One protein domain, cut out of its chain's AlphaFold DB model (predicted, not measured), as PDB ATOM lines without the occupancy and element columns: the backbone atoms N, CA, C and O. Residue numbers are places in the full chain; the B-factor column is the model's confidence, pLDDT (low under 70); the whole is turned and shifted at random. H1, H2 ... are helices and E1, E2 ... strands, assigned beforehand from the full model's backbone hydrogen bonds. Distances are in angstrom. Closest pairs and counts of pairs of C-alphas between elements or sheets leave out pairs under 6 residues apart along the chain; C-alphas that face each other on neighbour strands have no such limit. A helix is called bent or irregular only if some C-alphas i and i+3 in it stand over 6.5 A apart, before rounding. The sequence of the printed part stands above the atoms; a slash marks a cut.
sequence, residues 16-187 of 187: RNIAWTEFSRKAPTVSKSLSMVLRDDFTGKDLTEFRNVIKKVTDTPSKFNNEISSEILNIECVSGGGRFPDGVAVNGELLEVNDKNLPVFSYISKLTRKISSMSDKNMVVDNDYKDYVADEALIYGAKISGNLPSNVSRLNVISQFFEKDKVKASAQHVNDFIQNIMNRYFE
ATOM      1  N   ARG A  16      -4.766   5.424 -48.158       94.00
ATOM      2  CA  ARG A  16      -5.707   4.587 -47.401       94.00
ATOM      3  C   ARG A  16      -4.965   3.625 -46.486       94.00
ATOM      4  O   ARG A  16      -3.748   3.479 -46.594       94.00
ATOM      5  N   ASN A  17      -5.712   2.945 -45.621       96.56
ATOM      6  CA  ASN A  17      -5.187   1.927 -44.712       96.56
ATOM      7  C   ASN A  17      -4.026   2.457 -43.860       96.56
ATOM      8  O   ASN A  17      -3.039   1.760 -43.639       96.56
ATOM      9  N   ILE A  18      -4.141   3.716 -43.429       97.69
ATOM     10  CA  ILE A  18      -3.116   4.372 -42.625       97.69
ATOM     11  C   ILE A  18      -3.192   3.804 -41.215       97.69
ATOM     12  O   ILE A  18      -4.257   3.837 -40.594       97.69
ATOM     13  N   ALA A  19      -2.070   3.310 -40.719       98.19
ATOM     14  CA  ALA A  19      -1.968   2.704 -39.409       98.19
ATOM     15  C   ALA A  19      -0.704   3.158 -38.689       98.19
ATOM     16  O   ALA A  19       0.350   3.354 -39.296       98.19
ATOM     17  N   TRP A  20      -0.829   3.302 -37.376       97.69
ATOM     18  CA  TRP A  20       0.267   3.628 -36.478       97.69
ATOM     19  C   TRP A  20       0.708   2.365 -35.736       97.69
ATOM     20  O   TRP A  20      -0.124   1.538 -35.362       97.69
ATOM     21  N   THR A  21       2.005   2.219 -35.491       95.12
ATOM     22  CA  THR A  21       2.545   1.155 -34.633       95.12
ATOM     23  C   THR A  21       3.744   1.659 -33.836       95.12
ATOM     24  O   THR A  21       4.450   2.579 -34.253       95.12
ATOM     25  N   GLU A  22       3.987   1.039 -32.685       93.25
ATOM     26  CA  GLU A  22       5.182   1.242 -31.867       93.25
ATOM     27  C   GLU A  22       5.742  -0.122 -31.471       93.25
ATOM     28  O   GLU A  22       4.997  -1.004 -31.044       93.25
ATOM     29  N   PHE A  23       7.041  -0.319 -31.670       91.19
ATOM     30  CA  PHE A  23       7.700  -1.605 -31.457       91.19
ATOM     31  C   PHE A  23       9.196  -1.423 -31.198       91.19
ATOM     32  O   PHE A  23       9.756  -0.352 -31.411       91.19
ATOM     33  N   SER A  24       9.868  -2.483 -30.758       88.25
ATOM     34  CA  SER A  24      11.326  -2.522 -30.650       88.25
ATOM     35  C   SER A  24      11.862  -3.636 -31.538       88.25
ATOM     36  O   SER A  24      11.482  -4.793 -31.365       88.25
ATOM     37  N   ARG A  25      12.746  -3.302 -32.488       82.81
ATOM     38  CA  ARG A  25      13.491  -4.317 -33.264       82.81
ATOM     39  C   ARG A  25      14.658  -4.886 -32.463       82.81
ATOM     40  O   ARG A  25      14.997  -6.056 -32.594       82.81
ATOM     41  N   LYS A  26      15.292  -4.039 -31.648       80.06
ATOM     42  CA  LYS A  26      16.425  -4.387 -30.791       80.06
ATOM     43  C   LYS A  26      16.461  -3.442 -29.597       80.06
ATOM     44  O   LYS A  26      16.578  -2.229 -29.769       80.06
ATOM     45  N   ALA A  27      16.428  -3.984 -28.384       73.50
ATOM     46  CA  ALA A  27      16.623  -3.173 -27.189       73.50
ATOM     47  C   ALA A  27      18.004  -2.472 -27.228       73.50
ATOM     48  O   ALA A  27      18.985  -3.092 -27.651       73.50
ATOM     49  N   PRO A  28      18.118  -1.201 -26.803       77.19
ATOM     50  CA  PRO A  28      17.097  -0.370 -26.154       77.19
ATOM     51  C   PRO A  28      16.337   0.572 -27.116       77.19
ATOM     52  O   PRO A  28      15.765   1.558 -26.660       77.19
ATOM     53  N   THR A  29      16.359   0.333 -28.431       81.69
ATOM     54  CA  THR A  29      15.696   1.222 -29.406       81.69
ATOM     55  C   THR A  29      14.187   1.015 -29.426       81.69
ATOM     56  O   THR A  29      13.711  -0.123 -29.359       81.69
ATOM     57  N   VAL A  30      13.439   2.111 -29.536       86.38
ATOM     58  CA  VAL A  30      11.993   2.087 -29.769       86.38
ATOM     59  C   VAL A  30      11.733   2.768 -31.101       86.38
ATOM     60  O   VAL A  30      12.191   3.885 -31.347       86.38
ATOM     61  N   SER A  31      11.004   2.065 -31.955       91.50
ATOM     62  CA  SER A  31      10.575   2.527 -33.259       91.50
ATOM     63  C   SER A  31       9.109   2.921 -33.210       91.50
ATOM     64  O   SER A  31       8.273   2.188 -32.679       91.50
ATOM     65  N   LYS A  32       8.786   4.056 -33.826       93.88
ATOM     66  CA  LYS A  32       7.408   4.431 -34.158       93.88
ATOM     67  C   LYS A  32       7.270   4.405 -35.670       93.88
ATOM     68  O   LYS A  32       8.089   4.997 -36.369       93.88
ATOM     69  N   SER A  33       6.262   3.705 -36.174       94.00
ATOM     70  CA  SER A  33       6.055   3.522 -37.607       94.00
ATOM     71  C   SER A  33       4.665   3.958 -38.033       94.00
ATOM     72  O   SER A  33       3.672   3.678 -37.354       94.00
ATOM     73  N   LEU A  34       4.618   4.604 -39.193       98.00
ATOM     74  CA  LEU A  34       3.405   4.921 -39.926       98.00
ATOM     75  C   LEU A  34       3.388   4.083 -41.210       98.00
ATOM     76  O   LEU A  34       4.253   4.239 -42.073       98.00
ATOM     77  N   SER A  35       2.411   3.190 -41.329       98.38
ATOM     78  CA  SER A  35       2.184   2.350 -42.511       98.38
ATOM     79  C   SER A  35       0.970   2.854 -43.279       98.38
ATOM     80  O   SER A  35       0.000   3.303 -42.669       98.38
ATOM     81  N   MET A  36       1.011   2.804 -44.607       97.94
ATOM     82  CA  MET A  36      -0.111   3.194 -45.460       97.94
ATOM     83  C   MET A  36      -0.035   2.545 -46.838       97.94
ATOM     84  O   MET A  36       1.020   2.087 -47.273       97.94
ATOM     85  N   VAL A  37      -1.160   2.577 -47.550       97.12
ATOM     86  CA  VAL A  37      -1.241   2.227 -48.969       97.12
ATOM     87  C   VAL A  37      -1.392   3.509 -49.782       97.12
ATOM     88  O   VAL A  37      -2.365   4.249 -49.605       97.12
ATOM     89  N   LEU A  38      -0.439   3.749 -50.679       95.62
ATOM     90  CA  LEU A  38      -0.429   4.857 -51.626       95.62
ATOM     91  C   LEU A  38      -1.042   4.434 -52.957       95.62
ATOM     92  O   LEU A  38      -0.776   3.346 -53.466       95.62
ATOM     93  N   ARG A  39      -1.825   5.325 -53.558       91.69
ATOM     94  CA  ARG A  39      -2.441   5.141 -54.869       91.69
ATOM     95  C   ARG A  39      -2.424   6.431 -55.667       91.69
ATOM     96  O   ARG A  39      -2.334   7.525 -55.119       91.69
ATOM     97  N   ASP A  40      -2.551   6.259 -56.973       89.75
ATOM     98  CA  ASP A  40      -2.944   7.341 -57.856       89.75
ATOM     99  C   ASP A  40      -4.466   7.266 -58.021       89.75
ATOM    100  O   ASP A  40      -5.012   6.218 -58.376       89.75
ATOM    101  N   ASP A  41      -5.155   8.359 -57.727       80.56
ATOM    102  CA  ASP A  41      -6.596   8.495 -57.904       80.56
ATOM    103  C   ASP A  41      -6.930   9.810 -58.627       80.56
ATOM    104  O   ASP A  41      -6.053  10.524 -59.117       80.56
ATOM    105  N   PHE A  42      -8.218  10.130 -58.745       72.00
ATOM    106  CA  PHE A  42      -8.660  11.349 -59.428       72.00
ATOM    107  C   PHE A  42      -8.162  12.638 -58.745       72.00
ATOM    108  O   PHE A  42      -8.100  13.697 -59.366       72.00
ATOM    109  N   THR A  43      -7.814  12.559 -57.462       67.62
ATOM    110  CA  THR A  43      -7.492  13.696 -56.593       67.62
ATOM    111  C   THR A  43      -6.009  13.813 -56.250       67.62
ATOM    112  O   THR A  43      -5.581  14.850 -55.743       67.62
ATOM    113  N   GLY A  44      -5.207  12.788 -56.539       72.81
ATOM    114  CA  GLY A  44      -3.802  12.751 -56.167       72.81
ATOM    115  C   GLY A  44      -3.011  11.675 -56.897       72.81
ATOM    116  O   GLY A  44      -3.543  10.686 -57.387       72.81
ATOM    117  N   LYS A  45      -1.699  11.891 -56.972       88.69
ATOM    118  CA  LYS A  45      -0.729  10.955 -57.555       88.69
ATOM    119  C   LYS A  45       0.311  10.554 -56.511       88.69
ATOM    120  O   LYS A  45       1.508  10.629 -56.778       88.69
ATOM    121  N   ASP A  46      -0.130  10.253 -55.287       90.88
ATOM    122  CA  ASP A  46       0.758  10.077 -54.131       90.88
ATOM    123  C   ASP A  46       1.748   8.915 -54.334       90.88
ATOM    124  O   ASP A  46       2.915   9.031 -53.951       90.88
ATOM    125  N   LEU A  47       1.323   7.836 -55.006       94.56
ATOM    126  CA  LEU A  47       2.192   6.705 -55.353       94.56
ATOM    127  C   LEU A  47       3.225   7.092 -56.417       94.56
ATOM    128  O   LEU A  47       4.412   6.773 -56.289       94.56
ATOM    129  N   THR A  48       2.795   7.788 -57.470       94.31
ATOM    130  CA  THR A  48       3.715   8.291 -58.497       94.31
ATOM    131  C   THR A  48       4.687   9.332 -57.931       94.31
ATOM    132  O   THR A  48       5.872   9.294 -58.264       94.31
ATOM    133  N   GLU A  49       4.239  10.235 -57.053       94.56
ATOM    134  CA  GLU A  49       5.095  11.222 -56.385       94.56
ATOM    135  C   GLU A  49       6.174  10.528 -55.547       94.56
ATOM    136  O   GLU A  49       7.356  10.823 -55.739       94.56
ATOM    137  N   PHE A  50       5.796   9.548 -54.715       96.38
ATOM    138  CA  PHE A  50       6.742   8.737 -53.941       96.38
ATOM    139  C   PHE A  50       7.809   8.101 -54.839       96.38
ATOM    140  O   PHE A  50       9.009   8.311 -54.649       96.38
ATOM    141  N   ARG A  51       7.374   7.378 -55.878       96.50
ATOM    142  CA  ARG A  51       8.277   6.696 -56.819       96.50
ATOM    143  C   ARG A  51       9.226   7.673 -57.508       96.50
ATOM    144  O   ARG A  51      10.400   7.359 -57.695       96.50
ATOM    145  N   ASN A  52       8.738   8.849 -57.890       96.44
ATOM    146  CA  ASN A  52       9.555   9.872 -58.537       96.44
ATOM    147  C   ASN A  52      10.585  10.477 -57.584       96.44
ATOM    148  O   ASN A  52      11.701  10.760 -58.011       96.44
ATOM    149  N   VAL A  53      10.235  10.672 -56.313       97.38
ATOM    150  CA  VAL A  53      11.171  11.167 -55.298       97.38
ATOM    151  C   VAL A  53      12.283  10.150 -55.051       97.38
ATOM    152  O   VAL A  53      13.449  10.527 -55.111       97.38
ATOM    153  N   ILE A  54      11.961   8.862 -54.893       97.81
ATOM    154  CA  ILE A  54      12.978   7.815 -54.701       97.81
ATOM    155  C   ILE A  54      13.931   7.720 -55.902       97.81
ATOM    156  O   ILE A  54      15.146   7.700 -55.726       97.81
ATOM    157  N   LYS A  55      13.409   7.747 -57.135       97.25
ATOM    158  CA  LYS A  55      14.235   7.704 -58.358       97.25
ATOM    159  C   LYS A  55      15.217   8.873 -58.493       97.25
ATOM    160  O   LYS A  55      16.202   8.745 -59.206       97.25
ATOM    161  N   LYS A  56      14.956  10.014 -57.847       95.81
ATOM    162  CA  LYS A  56      15.880  11.163 -57.856       95.81
ATOM    163  C   LYS A  56      17.077  10.963 -56.935       95.81
ATOM    164  O   LYS A  56      18.089  11.630 -57.119       95.81
ATOM    165  N   VAL A  57      16.950  10.092 -55.937       96.06
ATOM    166  CA  VAL A  57      17.930   9.962 -54.855       96.06
ATOM    167  C   VAL A  57      18.650   8.618 -54.867       96.06
ATOM    168  O   VAL A  57      19.507   8.374 -54.026       96.06
ATOM    169  N   THR A  58      18.343   7.709 -55.793       95.94
ATOM    170  CA  THR A  58      19.048   6.428 -55.898       95.94
ATOM    171  C   THR A  58      18.922   5.801 -57.285       95.94
ATOM    172  O   THR A  58      17.882   5.919 -57.932       95.94
ATOM    173  N   ASP A  59      19.960   5.074 -57.697       95.31
ATOM    174  CA  ASP A  59      19.956   4.243 -58.907       95.31
ATOM    175  C   ASP A  59      19.300   2.870 -58.672       95.31
ATOM    176  O   ASP A  59      19.006   2.142 -59.619       95.31
ATOM    177  N   THR A  60      19.025   2.511 -57.411       95.69
ATOM    178  CA  THR A  60      18.409   1.236 -57.013       95.69
ATOM    179  C   THR A  60      17.062   1.446 -56.310       95.69
ATOM    180  O   THR A  60      16.869   0.995 -55.183       95.69
ATOM    181  N   PRO A  61      16.071   2.098 -56.954       95.38
ATOM    182  CA  PRO A  61      14.805   2.473 -56.315       95.38
ATOM    183  C   PRO A  61      14.011   1.280 -55.767       95.38
ATOM    184  O   PRO A  61      13.234   1.445 -54.832       95.38
ATOM    185  N   SER A  62      14.221   0.078 -56.309       95.31
ATOM    186  CA  SER A  62      13.548  -1.146 -55.868       95.31
ATOM    187  C   SER A  62      13.850  -1.537 -54.424       95.31
ATOM    188  O   SER A  62      13.034  -2.237 -53.837       95.31
ATOM    189  N   LYS A  63      14.967  -1.082 -53.837       95.38
ATOM    190  CA  LYS A  63      15.278  -1.352 -52.423       95.38
ATOM    191  C   LYS A  63      14.267  -0.714 -51.465       95.38
ATOM    192  O   LYS A  63      14.049  -1.218 -50.381       95.38
ATOM    193  N   PHE A  64      13.612   0.364 -51.898       96.56
ATOM    194  CA  PHE A  64      12.576   1.056 -51.131       96.56
ATOM    195  C   PHE A  64      11.169   0.491 -51.375       96.56
ATOM    196  O   PHE A  64      10.189   1.079 -50.914       96.56
ATOM    197  N   ASN A  65      11.022  -0.605 -52.125       95.56
ATOM    198  CA  ASN A  65       9.723  -1.247 -52.304       95.56
ATOM    199  C   ASN A  65       9.390  -2.108 -51.086       95.56
ATOM    200  O   ASN A  65      10.242  -2.815 -50.564       95.56
ATOM    201  N   ASN A  66       8.123  -2.103 -50.681       96.81
ATOM    202  CA  ASN A  66       7.639  -3.085 -49.725       96.81
ATOM    203  C   ASN A  66       7.502  -4.465 -50.406       96.81
ATOM    204  O   ASN A  66       7.031  -4.552 -51.544       96.81
ATOM    205  N   GLU A  67       7.910  -5.528 -49.709       94.38
ATOM    206  CA  GLU A  67       7.944  -6.907 -50.226       94.38
ATOM    207  C   GLU A  67       6.552  -7.475 -50.547       94.38
ATOM    208  O   GLU A  67       6.416  -8.322 -51.428       94.38
ATOM    209  N   ILE A  68       5.509  -6.993 -49.867       96.00
ATOM    210  CA  ILE A  68       4.125  -7.454 -50.044       96.00
ATOM    211  C   ILE A  68       3.472  -6.745 -51.229       96.00
ATOM    212  O   ILE A  68       2.760  -7.356 -52.024       96.00
ATOM    213  N   SER A  69       3.679  -5.433 -51.346       95.88
ATOM    214  CA  SER A  69       3.148  -4.641 -52.454       95.88
ATOM    215  C   SER A  69       3.907  -3.335 -52.618       95.88
ATOM    216  O   SER A  69       4.089  -2.585 -51.665       95.88
ATOM    217  N   SER A  70       4.220  -2.980 -53.866       93.94
ATOM    218  CA  SER A  70       4.834  -1.688 -54.207       93.94
ATOM    219  C   SER A  70       3.955  -0.457 -53.921       93.94
ATOM    220  O   SER A  70       4.414   0.667 -54.114       93.94
ATOM    221  N   GLU A  71       2.693  -0.654 -53.520       96.38
ATOM    222  CA  GLU A  71       1.791   0.411 -53.057       96.38
ATOM    223  C   GLU A  71       1.948   0.703 -51.557       96.38
ATOM    224  O   GLU A  71       1.477   1.736 -51.086       96.38
ATOM    225  N   ILE A  72       2.571  -0.198 -50.789       97.94
ATOM    226  CA  ILE A  72       2.716  -0.047 -49.341       97.94
ATOM    227  C   ILE A  72       3.956   0.792 -49.032       97.94
ATOM    228  O   ILE A  72       5.055   0.548 -49.541       97.94
ATOM    229  N   LEU A  73       3.764   1.775 -48.157       98.38
ATOM    230  CA  LEU A  73       4.813   2.612 -47.603       98.38
ATOM    231  C   LEU A  73       4.801   2.499 -46.078       98.38
ATOM    232  O   LEU A  73       3.823   2.865 -45.427       98.38
ATOM    233  N   ASN A  74       5.913   2.043 -45.515       98.38
ATOM    234  CA  ASN A  74       6.237   2.125 -44.100       98.38
ATOM    235  C   ASN A  74       7.276   3.228 -43.897       98.38
ATOM    236  O   ASN A  74       8.328   3.216 -44.538       98.38
ATOM    237  N   ILE A  75       6.995   4.149 -42.980       98.31
ATOM    238  CA  ILE A  75       7.944   5.153 -42.502       98.31
ATOM    239  C   ILE A  75       8.205   4.859 -41.032       98.31
ATOM    240  O   ILE A  75       7.298   4.983 -40.214       98.31
ATOM    241  N   GLU A  76       9.434   4.482 -40.704       96.38
ATOM    242  CA  GLU A  76       9.857   4.134 -39.352       96.38
ATOM    243  C   GLU A  76      10.817   5.196 -38.811       96.38
ATOM    244  O   GLU A  76      11.878   5.434 -39.384       96.38
ATOM    245  N   CYS A  77      10.458   5.818 -37.691       95.06
ATOM    246  CA  CYS A  77      11.349   6.655 -36.898       95.06
ATOM    247  C   CYS A  77      12.027   5.777 -35.847       95.06
ATOM    248  O   CYS A  77      11.355   5.243 -34.961       95.06
ATOM    249  N   VAL A  78      13.346   5.633 -35.946       91.25
ATOM    250  CA  VAL A  78      14.174   4.839 -35.036       91.25
ATOM    251  C   VAL A  78      14.869   5.790 -34.071       91.25
ATOM    252  O   VAL A  78      15.641   6.640 -34.509       91.25
ATOM    253  N   SER A  79      14.630   5.639 -32.765       83.88
ATOM    254  CA  SER A  79      15.358   6.390 -31.741       83.88
ATOM    255  C   SER A  79      15.928   5.474 -30.663       83.88
ATOM    256  O   SER A  79      15.299   4.510 -30.217       83.88
ATOM    257  N   GLY A  80      17.146   5.793 -30.228       72.06
ATOM    258  CA  GLY A  80      17.844   5.107 -29.143       72.06
ATOM    259  C   GLY A  80      17.978   5.924 -27.861       72.06
ATOM    260  O   GLY A  80      18.864   5.622 -27.060       72.06
ATOM    261  N   GLY A  81      17.178   6.982 -27.683       65.19
ATOM    262  CA  GLY A  81      17.165   7.780 -26.451       65.19
ATOM    263  C   GLY A  81      18.516   8.430 -26.128       65.19
ATOM    264  O   GLY A  81      19.024   8.286 -25.019       65.19
ATOM    265  N   GLY A  82      19.138   9.082 -27.117       60.56
ATOM    266  CA  GLY A  82      20.423   9.784 -26.973       60.56
ATOM    267  C   GLY A  82      21.671   8.891 -26.999       60.56
ATOM    268  O   GLY A  82      22.779   9.409 -27.097       60.56
ATOM    269  N   ARG A  83      21.524   7.558 -26.949       61.62
ATOM    270  CA  ARG A  83      22.652   6.609 -27.075       61.62
ATOM    271  C   ARG A  83      22.935   6.169 -28.509       61.62
ATOM    272  O   ARG A  83      24.033   5.704 -28.789       61.62
ATOM    273  N   PHE A  84      21.953   6.293 -29.395       65.38
ATOM    274  CA  PHE A  84      22.068   5.955 -30.812       65.38
ATOM    275  C   PHE A  84      21.515   7.107 -31.649       65.38
ATOM    276  O   PHE A  84      20.589   7.778 -31.179       65.38
ATOM    277  N   PRO A  85      22.069   7.345 -32.852       73.62
ATOM    278  CA  PRO A  85      21.567   8.386 -33.732       73.62
ATOM    279  C   PRO A  85      20.118   8.094 -34.116       73.62
ATOM    280  O   PRO A  85      19.738   6.947 -34.356       73.62
ATOM    281  N   ASP A  86      19.324   9.156 -34.164       88.56
ATOM    282  CA  ASP A  86      17.974   9.099 -34.698       88.56
ATOM    283  C   ASP A  86      18.032   8.823 -36.202       88.56
ATOM    284  O   ASP A  86      18.874   9.375 -36.914       88.56
ATOM    285  N   GLY A  87      17.130   7.978 -36.689       92.06
ATOM    286  CA  GLY A  87      17.091   7.581 -38.090       92.06
ATOM    287  C   GLY A  87      15.672   7.454 -38.616       92.06
ATOM    288  O   GLY A  87      14.740   7.165 -37.868       92.06
ATOM    289  N   VAL A  88      15.512   7.659 -39.922       95.75
ATOM    290  CA  VAL A  88      14.254   7.401 -40.629       95.75
ATOM    291  C   VAL A  88      14.492   6.274 -41.615       95.75
ATOM    292  O   VAL A  88      15.378   6.386 -42.457       95.75
ATOM    293  N   ALA A  89      13.707   5.204 -41.530       96.00
ATOM    294  CA  ALA A  89      13.710   4.137 -42.518       96.00
ATOM    295  C   ALA A  89      12.432   4.167 -43.362       96.00
ATOM    296  O   ALA A  89      11.335   4.398 -42.849       96.00
ATOM    297  N   VAL A  90      12.580   3.918 -44.661       97.81
ATOM    298  CA  VAL A  90      11.486   3.822 -45.634       97.81
ATOM    299  C   VAL A  90      11.453   2.400 -46.157       97.81
ATOM    300  O   VAL A  90      12.396   1.977 -46.817       97.81
ATOM    301  N   ASN A  91      10.385   1.659 -45.851       97.50
ATOM    302  CA  ASN A  91      10.285   0.229 -46.172       97.50
ATOM    303  C   ASN A  91      11.558  -0.539 -45.759       97.50
ATOM    304  O   ASN A  91      12.141  -1.272 -46.542       97.50
ATOM    305  N   GLY A  92      12.025  -0.305 -44.526       94.75
ATOM    306  CA  GLY A  92      13.214  -0.955 -43.959       94.75
ATOM    307  C   GLY A  92      14.558  -0.336 -44.351       94.75
ATOM    308  O   GLY A  92      15.538  -0.533 -43.638       94.75
ATOM    309  N   GLU A  93      14.611   0.468 -45.412       96.38
ATOM    310  CA  GLU A  93      15.841   1.124 -45.858       96.38
ATOM    311  C   GLU A  93      16.097   2.411 -45.077       96.38
ATOM    312  O   GLU A  93      15.345   3.382 -45.194       96.38
ATOM    313  N   LEU A  94      17.183   2.435 -44.301       94.44
ATOM    314  CA  LEU A  94      17.598   3.617 -43.550       94.44
ATOM    315  C   LEU A  94      18.019   4.744 -44.506       94.44
ATOM    316  O   LEU A  94      18.872   4.559 -45.378       94.44
ATOM    317  N   LEU A  95      17.433   5.925 -44.322       94.94
ATOM    318  CA  LEU A  95      17.792   7.133 -45.052       94.94
ATOM    319  C   LEU A  95      18.982   7.812 -44.382       94.94
ATOM    320  O   LEU A  95      18.904   8.262 -43.239       94.94
ATOM    321  N   GLU A  96      20.071   7.930 -45.130       94.44
ATOM    322  CA  GLU A  96      21.194   8.772 -44.744       94.44
ATOM    323  C   GLU A  96      20.792  10.253 -44.805       94.44
ATOM    324  O   GLU A  96      20.109  10.684 -45.739       94.44
ATOM    325  N   VAL A  97      21.220  11.036 -43.816       94.12
ATOM    326  CA  VAL A  97      20.937  12.471 -43.734       94.12
ATOM    327  C   VAL A  97      21.990  13.233 -44.541       94.12
ATOM    328  O   VAL A  97      23.095  13.462 -44.063       94.12
ATOM    329  N   ASN A  98      21.655  13.569 -45.788       95.25
ATOM    330  CA  ASN A  98      22.510  14.314 -46.713       95.25
ATOM    331  C   ASN A  98      21.678  15.055 -47.779       95.25
ATOM    332  O   ASN A  98      20.487  14.777 -47.958       95.25
ATOM    333  N   ASP A  99      22.327  15.948 -48.534       96.31
ATOM    334  CA  ASP A  99      21.697  16.767 -49.585       96.31
ATOM    335  C   ASP A  99      20.943  15.940 -50.630       96.31
ATOM    336  O   ASP A  99      19.851  16.308 -51.073       96.31
ATOM    337  N   LYS A 100      21.506  14.784 -50.995       96.81
ATOM    338  CA  LYS A 100      20.917  13.866 -51.972       96.81
ATOM    339  C   LYS A 100      19.558  13.344 -51.505       96.81
ATOM    340  O   LYS A 100      18.660  13.224 -52.331       96.81
ATOM    341  N   ASN A 101      19.379  13.084 -50.209       96.88
ATOM    342  CA  ASN A 101      18.144  12.533 -49.646       96.88
ATOM    343  C   ASN A 101      17.144  13.590 -49.140       96.88
ATOM    344  O   ASN A 101      16.010  13.226 -48.808       96.88
ATOM    345  N   LEU A 102      17.482  14.887 -49.141       96.12
ATOM    346  CA  LEU A 102      16.559  15.976 -48.763       96.12
ATOM    347  C   LEU A 102      15.186  15.923 -49.462       96.12
ATOM    348  O   LEU A 102      14.175  16.193 -48.797       96.12
ATOM    349  N   PRO A 103      15.076  15.546 -50.756       97.12
ATOM    350  CA  PRO A 103      13.776  15.388 -51.400       97.12
ATOM    351  C   PRO A 103      12.885  14.332 -50.730       97.12
ATOM    352  O   PRO A 103      11.670  14.520 -50.673       97.12
ATOM    353  N   VAL A 104      13.465  13.249 -50.194       97.75
ATOM    354  CA  VAL A 104      12.714  12.193 -49.490       97.75
ATOM    355  C   VAL A 104      12.204  12.704 -48.150       97.75
ATOM    356  O   VAL A 104      11.016  12.563 -47.864       97.75
ATOM    357  N   PHE A 105      13.055  13.365 -47.360       97.50
ATOM    358  CA  PHE A 105      12.635  13.976 -46.093       97.50
ATOM    359  C   PHE A 105      11.514  15.000 -46.312       97.50
ATOM    360  O   PHE A 105      10.489  14.952 -45.632       97.50
ATOM    361  N   SER A 106      11.647  15.852 -47.332       96.62
ATOM    362  CA  SER A 106      10.620  16.829 -47.713       96.62
ATOM    363  C   SER A 106       9.297  16.167 -48.112       96.62
ATOM    364  O   SER A 106       8.227  16.622 -47.692       96.62
ATOM    365  N   TYR A 107       9.358  15.082 -48.894       96.88
ATOM    366  CA  TYR A 107       8.185  14.293 -49.271       96.88
ATOM    367  C   TYR A 107       7.486  13.712 -48.041       96.88
ATOM    368  O   TYR A 107       6.281  13.910 -47.877       96.88
ATOM    369  N   ILE A 108       8.235  13.065 -47.141       97.75
ATOM    370  CA  ILE A 108       7.661  12.476 -45.930       97.75
ATOM    371  C   ILE A 108       7.036  13.571 -45.057       97.75
ATOM    372  O   ILE A 108       5.904  13.408 -44.610       97.75
ATOM    373  N   SER A 109       7.695  14.719 -44.873       96.94
ATOM    374  CA  SER A 109       7.114  15.835 -44.118       96.94
ATOM    375  C   SER A 109       5.826  16.382 -44.750       96.94
ATOM    376  O   SER A 109       4.894  16.761 -44.039       96.94
ATOM    377  N   LYS A 110       5.738  16.455 -46.082       95.62
ATOM    378  CA  LYS A 110       4.500  16.854 -46.778       95.62
ATOM    379  C   LYS A 110       3.394  15.819 -46.558       95.62
ATOM    380  O   LYS A 110       2.273  16.195 -46.211       95.62
ATOM    381  N   LEU A 111       3.717  14.538 -46.724       96.00
ATOM    382  CA  LEU A 111       2.793  13.421 -46.553       96.00
ATOM    383  C   LEU A 111       2.233  13.368 -45.127       96.00
ATOM    384  O   LEU A 111       1.021  13.296 -44.938       96.00
ATOM    385  N   THR A 112       3.083  13.484 -44.110       97.06
ATOM    386  CA  THR A 112       2.640  13.388 -42.717       97.06
ATOM    387  C   THR A 112       1.831  14.598 -42.259       97.06
ATOM    388  O   THR A 112       0.859  14.411 -41.531       97.06
ATOM    389  N   ARG A 113       2.106  15.810 -42.768       96.50
ATOM    390  CA  ARG A 113       1.216  16.978 -42.581       96.50
ATOM    391  C   ARG A 113      -0.164  16.776 -43.212       96.50
ATOM    392  O   ARG A 113      -1.178  17.150 -42.622       96.50
ATOM    393  N   LYS A 114      -0.218  16.181 -44.409       94.25
ATOM    394  CA  LYS A 114      -1.485  15.839 -45.081       94.25
ATOM    395  C   LYS A 114      -2.294  14.843 -44.245       94.25
ATOM    396  O   LYS A 114      -3.503  14.997 -44.132       94.25
ATOM    397  N   ILE A 115      -1.635  13.854 -43.636       95.94
ATOM    398  CA  ILE A 115      -2.288  12.846 -42.788       95.94
ATOM    399  C   ILE A 115      -2.752  13.447 -41.454       95.94
ATOM    400  O   ILE A 115      -3.896  13.220 -41.066       95.94
ATOM    401  N   SER A 116      -1.922  14.240 -40.767       96.88
ATOM    402  CA  SER A 116      -2.285  14.815 -39.460       96.88
ATOM    403  C   SER A 116      -3.472  15.784 -39.546       96.88
ATOM    404  O   SER A 116      -4.292  15.838 -38.631       96.88
ATOM    405  N   SER A 117      -3.617  16.486 -40.674       94.62
ATOM    406  CA  SER A 117      -4.741  17.389 -40.963       94.62
ATOM    407  C   SER A 117      -5.927  16.725 -41.681       94.62
ATOM    408  O   SER A 117      -6.923  17.386 -41.987       94.62
ATOM    409  N   MET A 118      -5.862  15.416 -41.954       93.00
ATOM    410  CA  MET A 118      -6.897  14.702 -42.702       93.00
ATOM    411  C   MET A 118      -8.210  14.625 -41.908       93.00
ATOM    412  O   MET A 118      -8.231  14.288 -40.725       93.00
ATOM    413  N   SER A 119      -9.350  14.886 -42.552       93.25
ATOM    414  CA  SER A 119     -10.654  14.651 -41.917       93.25
ATOM    415  C   SER A 119     -10.930  13.154 -41.760       93.25
ATOM    416  O   SER A 119     -10.648  12.387 -42.680       93.25
ATOM    417  N   ASP A 120     -11.576  12.744 -40.670       93.62
ATOM    418  CA  ASP A 120     -11.837  11.332 -40.348       93.62
ATOM    419  C   ASP A 120     -12.560  10.554 -41.446       93.62
ATOM    420  O   ASP A 120     -12.325   9.358 -41.608       93.62
ATOM    421  N   LYS A 121     -13.442  11.214 -42.202       90.94
ATOM    422  CA  LYS A 121     -14.162  10.609 -43.335       90.94
ATOM    423  C   LYS A 121     -13.238  10.173 -44.479       90.94
ATOM    424  O   LYS A 121     -13.594   9.274 -45.227       90.94
ATOM    425  N   ASN A 122     -12.060  10.784 -44.593       89.94
ATOM    426  CA  ASN A 122     -11.070  10.467 -45.622       89.94
ATOM    427  C   ASN A 122     -10.064   9.402 -45.150       89.94
ATOM    428  O   ASN A 122      -9.325   8.860 -45.966       89.94
ATOM    429  N   MET A 123     -10.049   9.070 -43.855       92.81
ATOM    430  CA  MET A 123      -9.214   8.004 -43.294       92.81
ATOM    431  C   MET A 123      -9.914   6.657 -43.466       92.81
ATOM    432  O   MET A 123     -10.520   6.117 -42.536       92.81
ATOM    433  N   VAL A 124      -9.878   6.155 -44.699       92.50
ATOM    434  CA  VAL A 124     -10.516   4.897 -45.092       92.50
ATOM    435  C   VAL A 124      -9.620   3.709 -44.753       92.50
ATOM    436  O   VAL A 124      -8.424   3.718 -45.053       92.50
ATOM    437  N   VAL A 125     -10.227   2.674 -44.171       94.62
ATOM    438  CA  VAL A 125      -9.595   1.382 -43.888       94.62
ATOM    439  C   VAL A 125     -10.431   0.280 -44.531       94.62
ATOM    440  O   VAL A 125     -11.600   0.106 -44.186       94.62
ATOM    441  N   ASP A 126      -9.836  -0.449 -45.470       94.38
ATOM    442  CA  ASP A 126     -10.449  -1.599 -46.124       94.38
ATOM    443  C   ASP A 126     -10.432  -2.802 -45.170       94.38
ATOM    444  O   ASP A 126      -9.377  -3.164 -44.640       94.38
ATOM    445  N   ASN A 127     -11.578  -3.463 -44.977       93.88
ATOM    446  CA  ASN A 127     -11.643  -4.647 -44.113       93.88
ATOM    447  C   ASN A 127     -10.767  -5.789 -44.643       93.88
ATOM    448  O   ASN A 127     -10.028  -6.369 -43.861       93.88
ATOM    449  N   ASP A 128     -10.744  -6.035 -45.956       95.38
ATOM    450  CA  ASP A 128      -9.889  -7.082 -46.533       95.38
ATOM    451  C   ASP A 128      -8.399  -6.807 -46.280       95.38
ATOM    452  O   ASP A 128      -7.633  -7.711 -45.950       95.38
ATOM    453  N   TYR A 129      -7.975  -5.540 -46.370       96.19
ATOM    454  CA  TYR A 129      -6.604  -5.174 -46.019       96.19
ATOM    455  C   TYR A 129      -6.333  -5.445 -44.539       96.19
ATOM    456  O   TYR A 129      -5.348  -6.096 -44.197       96.19
ATOM    457  N   LYS A 130      -7.213  -4.966 -43.656       95.31
ATOM    458  CA  LYS A 130      -7.081  -5.136 -42.206       95.31
ATOM    459  C   LYS A 130      -7.040  -6.613 -41.801       95.31
ATOM    460  O   LYS A 130      -6.216  -6.999 -40.976       95.31
ATOM    461  N   ASP A 131      -7.893  -7.439 -42.392       93.69
ATOM    462  CA  ASP A 131      -8.091  -8.819 -41.961       93.69
ATOM    463  C   ASP A 131      -7.015  -9.757 -42.531       93.69
ATOM    464  O   ASP A 131      -6.567 -10.670 -41.820       93.69
ATOM    465  N   TYR A 132      -6.545  -9.500 -43.760       94.31
ATOM    466  CA  TYR A 132      -5.669 -10.416 -44.504       94.31
ATOM    467  C   TYR A 132      -4.260  -9.887 -44.805       94.31
ATOM    468  O   TYR A 132      -3.358 -10.700 -44.980       94.31
ATOM    469  N   VAL A 133      -4.038  -8.568 -44.854       97.00
ATOM    470  CA  VAL A 133      -2.754  -7.976 -45.297       97.00
ATOM    471  C   VAL A 133      -2.003  -7.285 -44.157       97.00
ATOM    472  O   VAL A 133      -0.784  -7.400 -44.049       97.00
ATOM    473  N   ALA A 134      -2.717  -6.586 -43.272       96.69
ATOM    474  CA  ALA A 134      -2.123  -5.725 -42.247       96.69
ATOM    475  C   ALA A 134      -1.147  -6.460 -41.311       96.69
ATOM    476  O   ALA A 134      -0.157  -5.883 -40.875       96.69
ATOM    477  N   ASP A 135      -1.382  -7.742 -41.037       95.38
ATOM    478  CA  ASP A 135      -0.535  -8.535 -40.137       95.38
ATOM    479  C   ASP A 135       0.942  -8.568 -40.548       95.38
ATOM    480  O   ASP A 135       1.816  -8.586 -39.687       95.38
ATOM    481  N   GLU A 136       1.209  -8.544 -41.854       95.88
ATOM    482  CA  GLU A 136       2.556  -8.597 -42.433       95.88
ATOM    483  C   GLU A 136       2.995  -7.230 -42.991       95.88
ATOM    484  O   GLU A 136       4.182  -6.981 -43.175       95.88
ATOM    485  N   ALA A 137       2.051  -6.314 -43.240       96.31
ATOM    486  CA  ALA A 137       2.317  -5.034 -43.898       96.31
ATOM    487  C   ALA A 137       2.602  -3.860 -42.951       96.31
ATOM    488  O   ALA A 137       3.234  -2.882 -43.360       96.31
ATOM    489  N   LEU A 138       2.125  -3.902 -41.702       95.50
ATOM    490  CA  LEU A 138       2.222  -2.744 -40.803       95.50
ATOM    491  C   LEU A 138       3.654  -2.459 -40.332       95.50
ATOM    492  O   LEU A 138       4.028  -1.295 -40.157       95.50
ATOM    493  N   ILE A 139       4.468  -3.506 -40.183       94.88
ATOM    494  CA  ILE A 139       5.877  -3.415 -39.802       94.88
ATOM    495  C   ILE A 139       6.700  -4.092 -40.892       94.88
ATOM    496  O   ILE A 139       6.594  -5.297 -41.095       94.88
ATOM    497  N   TYR A 140       7.556  -3.331 -41.575       95.12
ATOM    498  CA  TYR A 140       8.398  -3.896 -42.628       95.12
ATOM    499  C   TYR A 140       9.264  -5.047 -42.086       95.12
ATOM    500  O   TYR A 140       9.965  -4.879 -41.076       95.12
ATOM    501  N   GLY A 141       9.201  -6.200 -42.758       93.44
ATOM    502  CA  GLY A 141       9.959  -7.407 -42.426       93.44
ATOM    503  C   GLY A 141       9.503  -8.137 -41.156       93.44
ATOM    504  O   GLY A 141      10.254  -8.964 -40.643       93.44
ATOM    505  N   ALA A 142       8.323  -7.828 -40.604       92.25
ATOM    506  CA  ALA A 142       7.826  -8.493 -39.403       92.25
ATOM    507  C   ALA A 142       6.317  -8.744 -39.446       92.25
ATOM    508  O   ALA A 142       5.531  -7.902 -39.868       92.25
ATOM    509  N   LYS A 143       5.917  -9.898 -38.908       93.06
ATOM    510  CA  LYS A 143       4.517 -10.263 -38.713       93.06
ATOM    511  C   LYS A 143       4.089  -9.963 -37.283       93.06
ATOM    512  O   LYS A 143       4.734 -10.438 -36.343       93.06
ATOM    513  N   ILE A 144       2.992  -9.229 -37.102       91.62
ATOM    514  CA  ILE A 144       2.479  -8.887 -35.766       91.62
ATOM    515  C   ILE A 144       2.124 -10.164 -35.008       91.62
ATOM    516  O   ILE A 144       2.582 -10.362 -33.881       91.62
ATOM    517  N   SER A 145       1.379 -11.074 -35.643       90.62
ATOM    518  CA  SER A 145       0.952 -12.329 -35.023       90.62
ATOM    519  C   SER A 145       2.103 -13.228 -34.574       90.62
ATOM    520  O   SER A 145       1.897 -14.062 -33.699       90.62
ATOM    521  N   GLY A 146       3.301 -13.083 -35.154       86.81
ATOM    522  CA  GLY A 146       4.473 -13.883 -34.790       86.81
ATOM    523  C   GLY A 146       4.943 -13.660 -33.350       86.81
ATOM    524  O   GLY A 146       5.625 -14.515 -32.798       86.81
ATOM    525  N   ASN A 147       4.548 -12.540 -32.735       81.62
ATOM    526  CA  ASN A 147       4.928 -12.163 -31.372       81.62
ATOM    527  C   ASN A 147       3.729 -12.080 -30.412       81.62
ATOM    528  O   ASN A 147       3.887 -11.649 -29.270       81.62
ATOM    529  N   LEU A 148       2.523 -12.458 -30.857       86.69
ATOM    530  CA  LEU A 148       1.332 -12.409 -30.011       86.69
ATOM    531  C   LEU A 148       1.184 -13.698 -29.188       86.69
ATOM    532  O   LEU A 148       1.291 -14.793 -29.745       86.69
ATOM    533  N   PRO A 149       0.873 -13.599 -27.883       88.31
ATOM    534  CA  PRO A 149       0.448 -14.749 -27.093       88.31
ATOM    535  C   PRO A 149      -0.779 -15.434 -27.712       88.31
ATOM    536  O   PRO A 149      -1.658 -14.773 -28.265       88.31
ATOM    537  N   SER A 150      -0.886 -16.756 -27.567       85.19
ATOM    538  CA  SER A 150      -1.955 -17.562 -28.185       85.19
ATOM    539  C   SER A 150      -3.376 -17.186 -27.746       85.19
ATOM    540  O   SER A 150      -4.336 -17.480 -28.452       85.19
ATOM    541  N   ASN A 151      -3.527 -16.524 -26.597       88.75
ATOM    542  CA  ASN A 151      -4.802 -16.036 -26.073       88.75
ATOM    543  C   ASN A 151      -5.171 -14.618 -26.554       88.75
ATOM    544  O   ASN A 151      -6.223 -14.104 -26.170       88.75
ATOM    545  N   VAL A 152      -4.328 -13.970 -27.361       89.50
ATOM    546  CA  VAL A 152      -4.562 -12.615 -27.866       89.50
ATOM    547  C   VAL A 152      -5.133 -12.674 -29.281       89.50
ATOM    548  O   VAL A 152      -4.526 -13.215 -30.203       89.50
ATOM    549  N   SER A 153      -6.305 -12.067 -29.479       92.00
ATOM    550  CA  SER A 153      -6.902 -11.944 -30.812       92.00
ATOM    551  C   SER A 153      -6.079 -10.996 -31.687       92.00
ATOM    552  O   SER A 153      -6.089  -9.779 -31.484       92.00
ATOM    553  N   ARG A 154      -5.423 -11.555 -32.710       92.62
ATOM    554  CA  ARG A 154      -4.698 -10.807 -33.749       92.62
ATOM    555  C   ARG A 154      -5.550  -9.692 -34.356       92.62
ATOM    556  O   ARG A 154      -5.079  -8.569 -34.475       92.62
ATOM    557  N   LEU A 155      -6.802  -9.985 -34.713       92.00
ATOM    558  CA  LEU A 155      -7.697  -9.009 -35.346       92.00
ATOM    559  C   LEU A 155      -8.017  -7.834 -34.414       92.00
ATOM    560  O   LEU A 155      -8.080  -6.690 -34.869       92.00
ATOM    561  N   ASN A 156      -8.164  -8.097 -33.112       92.31
ATOM    562  CA  ASN A 156      -8.407  -7.042 -32.129       92.31
ATOM    563  C   ASN A 156      -7.177  -6.146 -31.971       92.31
ATOM    564  O   ASN A 156      -7.330  -4.929 -31.932       92.31
ATOM    565  N   VAL A 157      -5.974  -6.729 -31.925       92.94
ATOM    566  CA  VAL A 157      -4.716  -5.966 -31.872       92.94
ATOM    567  C   VAL A 157      -4.544  -5.129 -33.136       92.94
ATOM    568  O   VAL A 157      -4.361  -3.921 -33.048       92.94
ATOM    569  N   ILE A 158      -4.682  -5.747 -34.313       94.88
ATOM    570  CA  ILE A 158      -4.541  -5.061 -35.601       94.88
ATOM    571  C   ILE A 158      -5.515  -3.884 -35.715       94.88
ATOM    572  O   ILE A 158      -5.133  -2.815 -36.181       94.88
ATOM    573  N   SER A 159      -6.756  -4.046 -35.249       95.12
ATOM    574  CA  SER A 159      -7.769  -2.987 -35.322       95.12
ATOM    575  C   SER A 159      -7.378  -1.717 -34.555       95.12
ATOM    576  O   SER A 159      -7.742  -0.624 -34.986       95.12
ATOM    577  N   GLN A 160      -6.602  -1.827 -33.471       95.56
ATOM    578  CA  GLN A 160      -6.155  -0.672 -32.673       95.56
ATOM    579  C   GLN A 160      -5.143   0.213 -33.418       95.56
ATOM    580  O   GLN A 160      -5.053   1.421 -33.181       95.56
ATOM    581  N   PHE A 161      -4.401  -0.359 -34.369       97.19
ATOM    582  CA  PHE A 161      -3.436   0.387 -35.179       97.19
ATOM    583  C   PHE A 161      -4.098   1.353 -36.166       97.19
ATOM    584  O   PHE A 161      -3.447   2.269 -36.656       97.19
ATOM    585  N   PHE A 162      -5.398   1.202 -36.417       97.56
ATOM    586  CA  PHE A 162      -6.167   2.063 -37.317       97.56
ATOM    587  C   PHE A 162      -6.992   3.138 -36.587       97.56
ATOM    588  O   PHE A 162      -7.790   3.840 -37.211       97.56
ATOM    589  N   GLU A 163      -6.831   3.284 -35.267       97.12
ATOM    590  CA  GLU A 163      -7.487   4.347 -34.499       97.12
ATOM    591  C   GLU A 163      -7.060   5.734 -35.012       97.12
ATOM    592  O   GLU A 163      -5.891   6.115 -34.922       97.12
ATOM    593  N   LYS A 164      -8.015   6.500 -35.554       96.94
ATOM    594  CA  LYS A 164      -7.755   7.723 -36.334       96.94
ATOM    595  C   LYS A 164      -6.982   8.788 -35.560       96.94
ATOM    596  O   LYS A 164      -6.028   9.345 -36.098       96.94
ATOM    597  N   ASP A 165      -7.340   9.025 -34.301       97.12
ATOM    598  CA  ASP A 165      -6.649  10.005 -33.454       97.12
ATOM    599  C   ASP A 165      -5.182   9.626 -33.237       97.12
ATOM    600  O   ASP A 165      -4.287  10.467 -33.351       97.12
ATOM    601  N   LYS A 166      -4.912   8.335 -33.012       97.56
ATOM    602  CA  LYS A 166      -3.549   7.821 -32.850       97.56
ATOM    603  C   LYS A 166      -2.761   7.877 -34.157       97.56
ATOM    604  O   LYS A 166      -1.588   8.237 -34.139       97.56
ATOM    605  N   VAL A 167      -3.403   7.603 -35.293       98.25
ATOM    606  CA  VAL A 167      -2.794   7.771 -36.622       98.25
ATOM    607  C   VAL A 167      -2.397   9.227 -36.872       98.25
ATOM    608  O   VAL A 167      -1.270   9.485 -37.292       98.25
ATOM    609  N   LYS A 168      -3.275  10.191 -36.578       98.25
ATOM    610  CA  LYS A 168      -2.968  11.623 -36.732       98.25
ATOM    611  C   LYS A 168      -1.838  12.068 -35.813       98.25
ATOM    612  O   LYS A 168      -0.920  12.749 -36.268       98.25
ATOM    613  N   ALA A 169      -1.877  11.648 -34.549       97.62
ATOM    614  CA  ALA A 169      -0.820  11.930 -33.584       97.62
ATOM    615  C   ALA A 169       0.523  11.312 -34.011       97.62
ATOM    616  O   ALA A 169       1.563  11.961 -33.918       97.62
ATOM    617  N   SER A 170       0.508  10.086 -34.539       97.19
ATOM    618  CA  SER A 170       1.699   9.420 -35.073       97.19
ATOM    619  C   SER A 170       2.247  10.133 -36.311       97.19
ATOM    620  O   SER A 170       3.452  10.351 -36.401       97.19
ATOM    621  N   ALA A 171       1.386  10.583 -37.225       98.19
ATOM    622  CA  ALA A 171       1.810  11.383 -38.370       98.19
ATOM    623  C   ALA A 171       2.459  12.705 -37.931       98.19
ATOM    624  O   ALA A 171       3.520  13.062 -38.447       98.19
ATOM    625  N   GLN A 172       1.883  13.395 -36.942       98.12
ATOM    626  CA  GLN A 172       2.499  14.590 -36.365       98.12
ATOM    627  C   GLN A 172       3.874  14.273 -35.762       98.12
ATOM    628  O   GLN A 172       4.847  14.948 -36.085       98.12
ATOM    629  N   HIS A 173       3.983  13.193 -34.986       96.69
ATOM    630  CA  HIS A 173       5.253  12.754 -34.412       96.69
ATOM    631  C   HIS A 173       6.330  12.511 -35.479       96.69
ATOM    632  O   HIS A 173       7.444  13.005 -35.342       96.69
ATOM    633  N   VAL A 174       6.009  11.785 -36.558       97.44
ATOM    634  CA  VAL A 174       6.952  11.555 -37.669       97.44
ATOM    635  C   VAL A 174       7.365  12.882 -38.317       97.44
ATOM    636  O   VAL A 174       8.525  13.052 -38.696       97.44
ATOM    637  N   ASN A 175       6.439  13.838 -38.439       97.62
ATOM    638  CA  ASN A 175       6.748  15.163 -38.969       97.62
ATOM    639  C   ASN A 175       7.774  15.902 -38.106       97.62
ATOM    640  O   ASN A 175       8.792  16.354 -38.630       97.62
ATOM    641  N   ASP A 176       7.519  15.975 -36.802       96.69
ATOM    642  CA  ASP A 176       8.378  16.657 -35.833       96.69
ATOM    643  C   ASP A 176       9.748  15.972 -35.736       96.69
ATOM    644  O   ASP A 176      10.786  16.630 -35.676       96.69
ATOM    645  N   PHE A 177       9.771  14.639 -35.807       95.69
ATOM    646  CA  PHE A 177      10.999  13.849 -35.824       95.69
ATOM    647  C   PHE A 177      11.891  14.202 -37.023       95.69
ATOM    648  O   PHE A 177      13.090  14.427 -36.858       95.69
ATOM    649  N   ILE A 178      11.309  14.317 -38.222       95.62
ATOM    650  CA  ILE A 178      12.050  14.750 -39.414       95.62
ATOM    651  C   ILE A 178      12.536  16.187 -39.259       95.62
ATOM    652  O   ILE A 178      13.696  16.450 -39.562       95.62
ATOM    653  N   GLN A 179      11.697  17.105 -38.771       94.62
ATOM    654  CA  GLN A 179      12.114  18.492 -38.543       94.62
ATOM    655  C   GLN A 179      13.324  18.563 -37.604       94.62
ATOM    656  O   GLN A 179      14.292  19.248 -37.912       94.62
ATOM    657  N   ASN A 180      13.332  17.784 -36.521       94.00
ATOM    658  CA  ASN A 180      14.461  17.720 -35.591       94.00
ATOM    659  C   ASN A 180      15.740  17.141 -36.215       94.00
ATOM    660  O   ASN A 180      16.844  17.573 -35.882       94.00
ATOM    661  N   ILE A 181      15.631  16.147 -37.103       93.19
ATOM    662  CA  ILE A 181      16.789  15.642 -37.858       93.19
ATOM    663  C   ILE A 181      17.310  16.715 -38.822       93.19
ATOM    664  O   ILE A 181      18.515  16.932 -38.880       93.19
ATOM    665  N   MET A 182      16.422  17.397 -39.548       93.75
ATOM    666  CA  MET A 182      16.810  18.423 -40.520       93.75
ATOM    667  C   MET A 182      17.418  19.656 -39.851       93.75
ATOM    668  O   MET A 182      18.427  20.150 -40.334       93.75
ATOM    669  N   ASN A 183      16.871  20.117 -38.723       93.38
ATOM    670  CA  ASN A 183      17.433  21.250 -37.983       93.38
ATOM    671  C   ASN A 183      18.889  20.972 -37.587       93.38
ATOM    672  O   ASN A 183      19.757  21.769 -37.906       93.38
ATOM    673  N   ARG A 184      19.174  19.785 -37.032       92.00
ATOM    674  CA  ARG A 184      20.547  19.363 -36.699       92.00
ATOM    675  C   ARG A 184      21.475  19.231 -37.909       92.00
ATOM    676  O   ARG A 184      22.682  19.282 -37.736       92.00
ATOM    677  N   TYR A 185      20.939  18.974 -39.102       93.31
ATOM    678  CA  TYR A 185      21.740  18.847 -40.323       93.31
ATOM    679  C   TYR A 185      22.156  20.207 -40.899       93.31
ATOM    680  O   TYR A 185      23.209  20.303 -41.520       93.31
ATOM    681  N   PHE A 186      21.326  21.238 -40.717       92.56
ATOM    682  CA  PHE A 186      21.573  22.586 -41.239       92.56
ATOM    683  C   PHE A 186      22.196  23.555 -40.219       92.56
ATOM    684  O   PHE A 186      22.509  24.684 -40.599       92.56
ATOM    685  N   GLU A 187      22.338  23.142 -38.956       87.50
ATOM    686  CA  GLU A 187      23.135  23.829 -37.923       87.50
ATOM    687  C   GLU A 187      24.641  23.753 -38.218       87.50
ATOM    688  O   GLU A 187      25.306  24.807 -38.078       87.50
TER     689      GLU A 187
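Overview. This is residues 16 to 187 of the 187 residues of an uncharacterized protein of Fusobacterium sp. CAG:439 (UniProt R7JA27). A twisted sheet of five antiparallel strands forms the core, with two long helices, H3 and H7, side by side across one face and running opposite ways. H1 is beside H3, away from H7, while on the opposite face from H3 and H7 the helix H4 covers E1 and E2; the short helices H5 and H6 touch H4, and H5 is off the sheet. The 172 printed residues have seven named helices and five named strands, in the order E1, E2, H1, H2, E3, E4, E5, H3, H4, H5, H6, H7. The sheet runs E1, E2, E3, E4, E5, and the class is mixed, helices and strands. The whole is compact, with a radius of gyration of the C-alphas of 15.7 A, and rounded, spanning 49 by 44 by 31 A.

Arrangement. The sheet begins with edge strand E1, residues 16 to 23, which forms a hairpin with E2, residues 30 to 38; N 19 and O 35 are 2.8 A apart, within hydrogen-bond range. E2 has E3, residues 72 to 79, as its antiparallel neighbour on the other side, with N 34 and O 75 at 2.9 A. E3, E4, residues 87 to 90, and E5, residues 93 to 95, form a meander, each strand the antiparallel neighbour of the one before; N 76 and O 89 are 2.9 A apart, and N 95 and O 88 are 2.8 A apart. H7, residues 164 to 186, is on the sheet at a height of 9.3 A, over E1, E2, E3 and E4, and runs across the strands, at 67 degrees to E1 on the local plane. Its closest C-alphas to E1 are those of Trp 20 and Val 167, 5.2 A apart. H3, residues 99 to 116, is on the same face and touches H7 at a shallow tilt of 26 degrees, opposite ways; the closest C-alphas, of Ser 116 and Lys 168, are 4.3 A apart. With its residues 100 to 107 alone H3 touches H1, residues 46 to 57, at a shallow tilt of 18 degrees, opposite ways, closest at the C-alphas of Lys 100 and Val 57, 5.7 A. H2, residues 61 to 64, only grazes the sheet and touches H1 only at the corner, with the C-alphas of Lys 55 and Pro 61 closest at 5.6 A. H4, residues 127 to 137, lies on the opposite face from H7, at a height of 10.1 A over the sheet, over E1 and E2. H6, residues 154 to 160, touches H4 about perpendicular, at 82 degrees, closest at the C-alphas of Asp 131 and Leu 155, 6.6 A. H5, residues 144 to 147, is not on the sheet; it only just touches H6, with 3 pairs of C-alphas within 8 A, and only just touches H4, also with 3 pairs and only at the corner. In H7 every O i to N i+4 pair is within hydrogen-bond range, against 7 of 8 in H1, 12 of 14 in H3, 4 of 7 in H4 and 2 of 3 in H6, while H2 and H5 are too short for such a pair.

Along the chain. E1 begins at C-alpha 16, (-5.707, 4.587, -47.401), and is 21.7 A long; E2 is 25.3 A and E3 22.6 A. H1 is 17.2 A long and H3 26.1 A. H3 is irregular, with C-alphas 100 and 103 7.3 A apart, and H4, 14.0 A long, is only just irregular, with C-alphas 132 and 135 7.0 A apart. H7, the longest helix, is 33.2 A long and ends at C-alpha 186, (21.573, 22.586, -41.239).

Size, cuts and confidence. The two C-alphas farthest apart, those of Asn 151 and Glu 187, are 50.1 A apart. The printed part has no cut and no long link. The mean pLDDT of the printed part is 92.7; residue 43 and residues 81 to 84 are under 70.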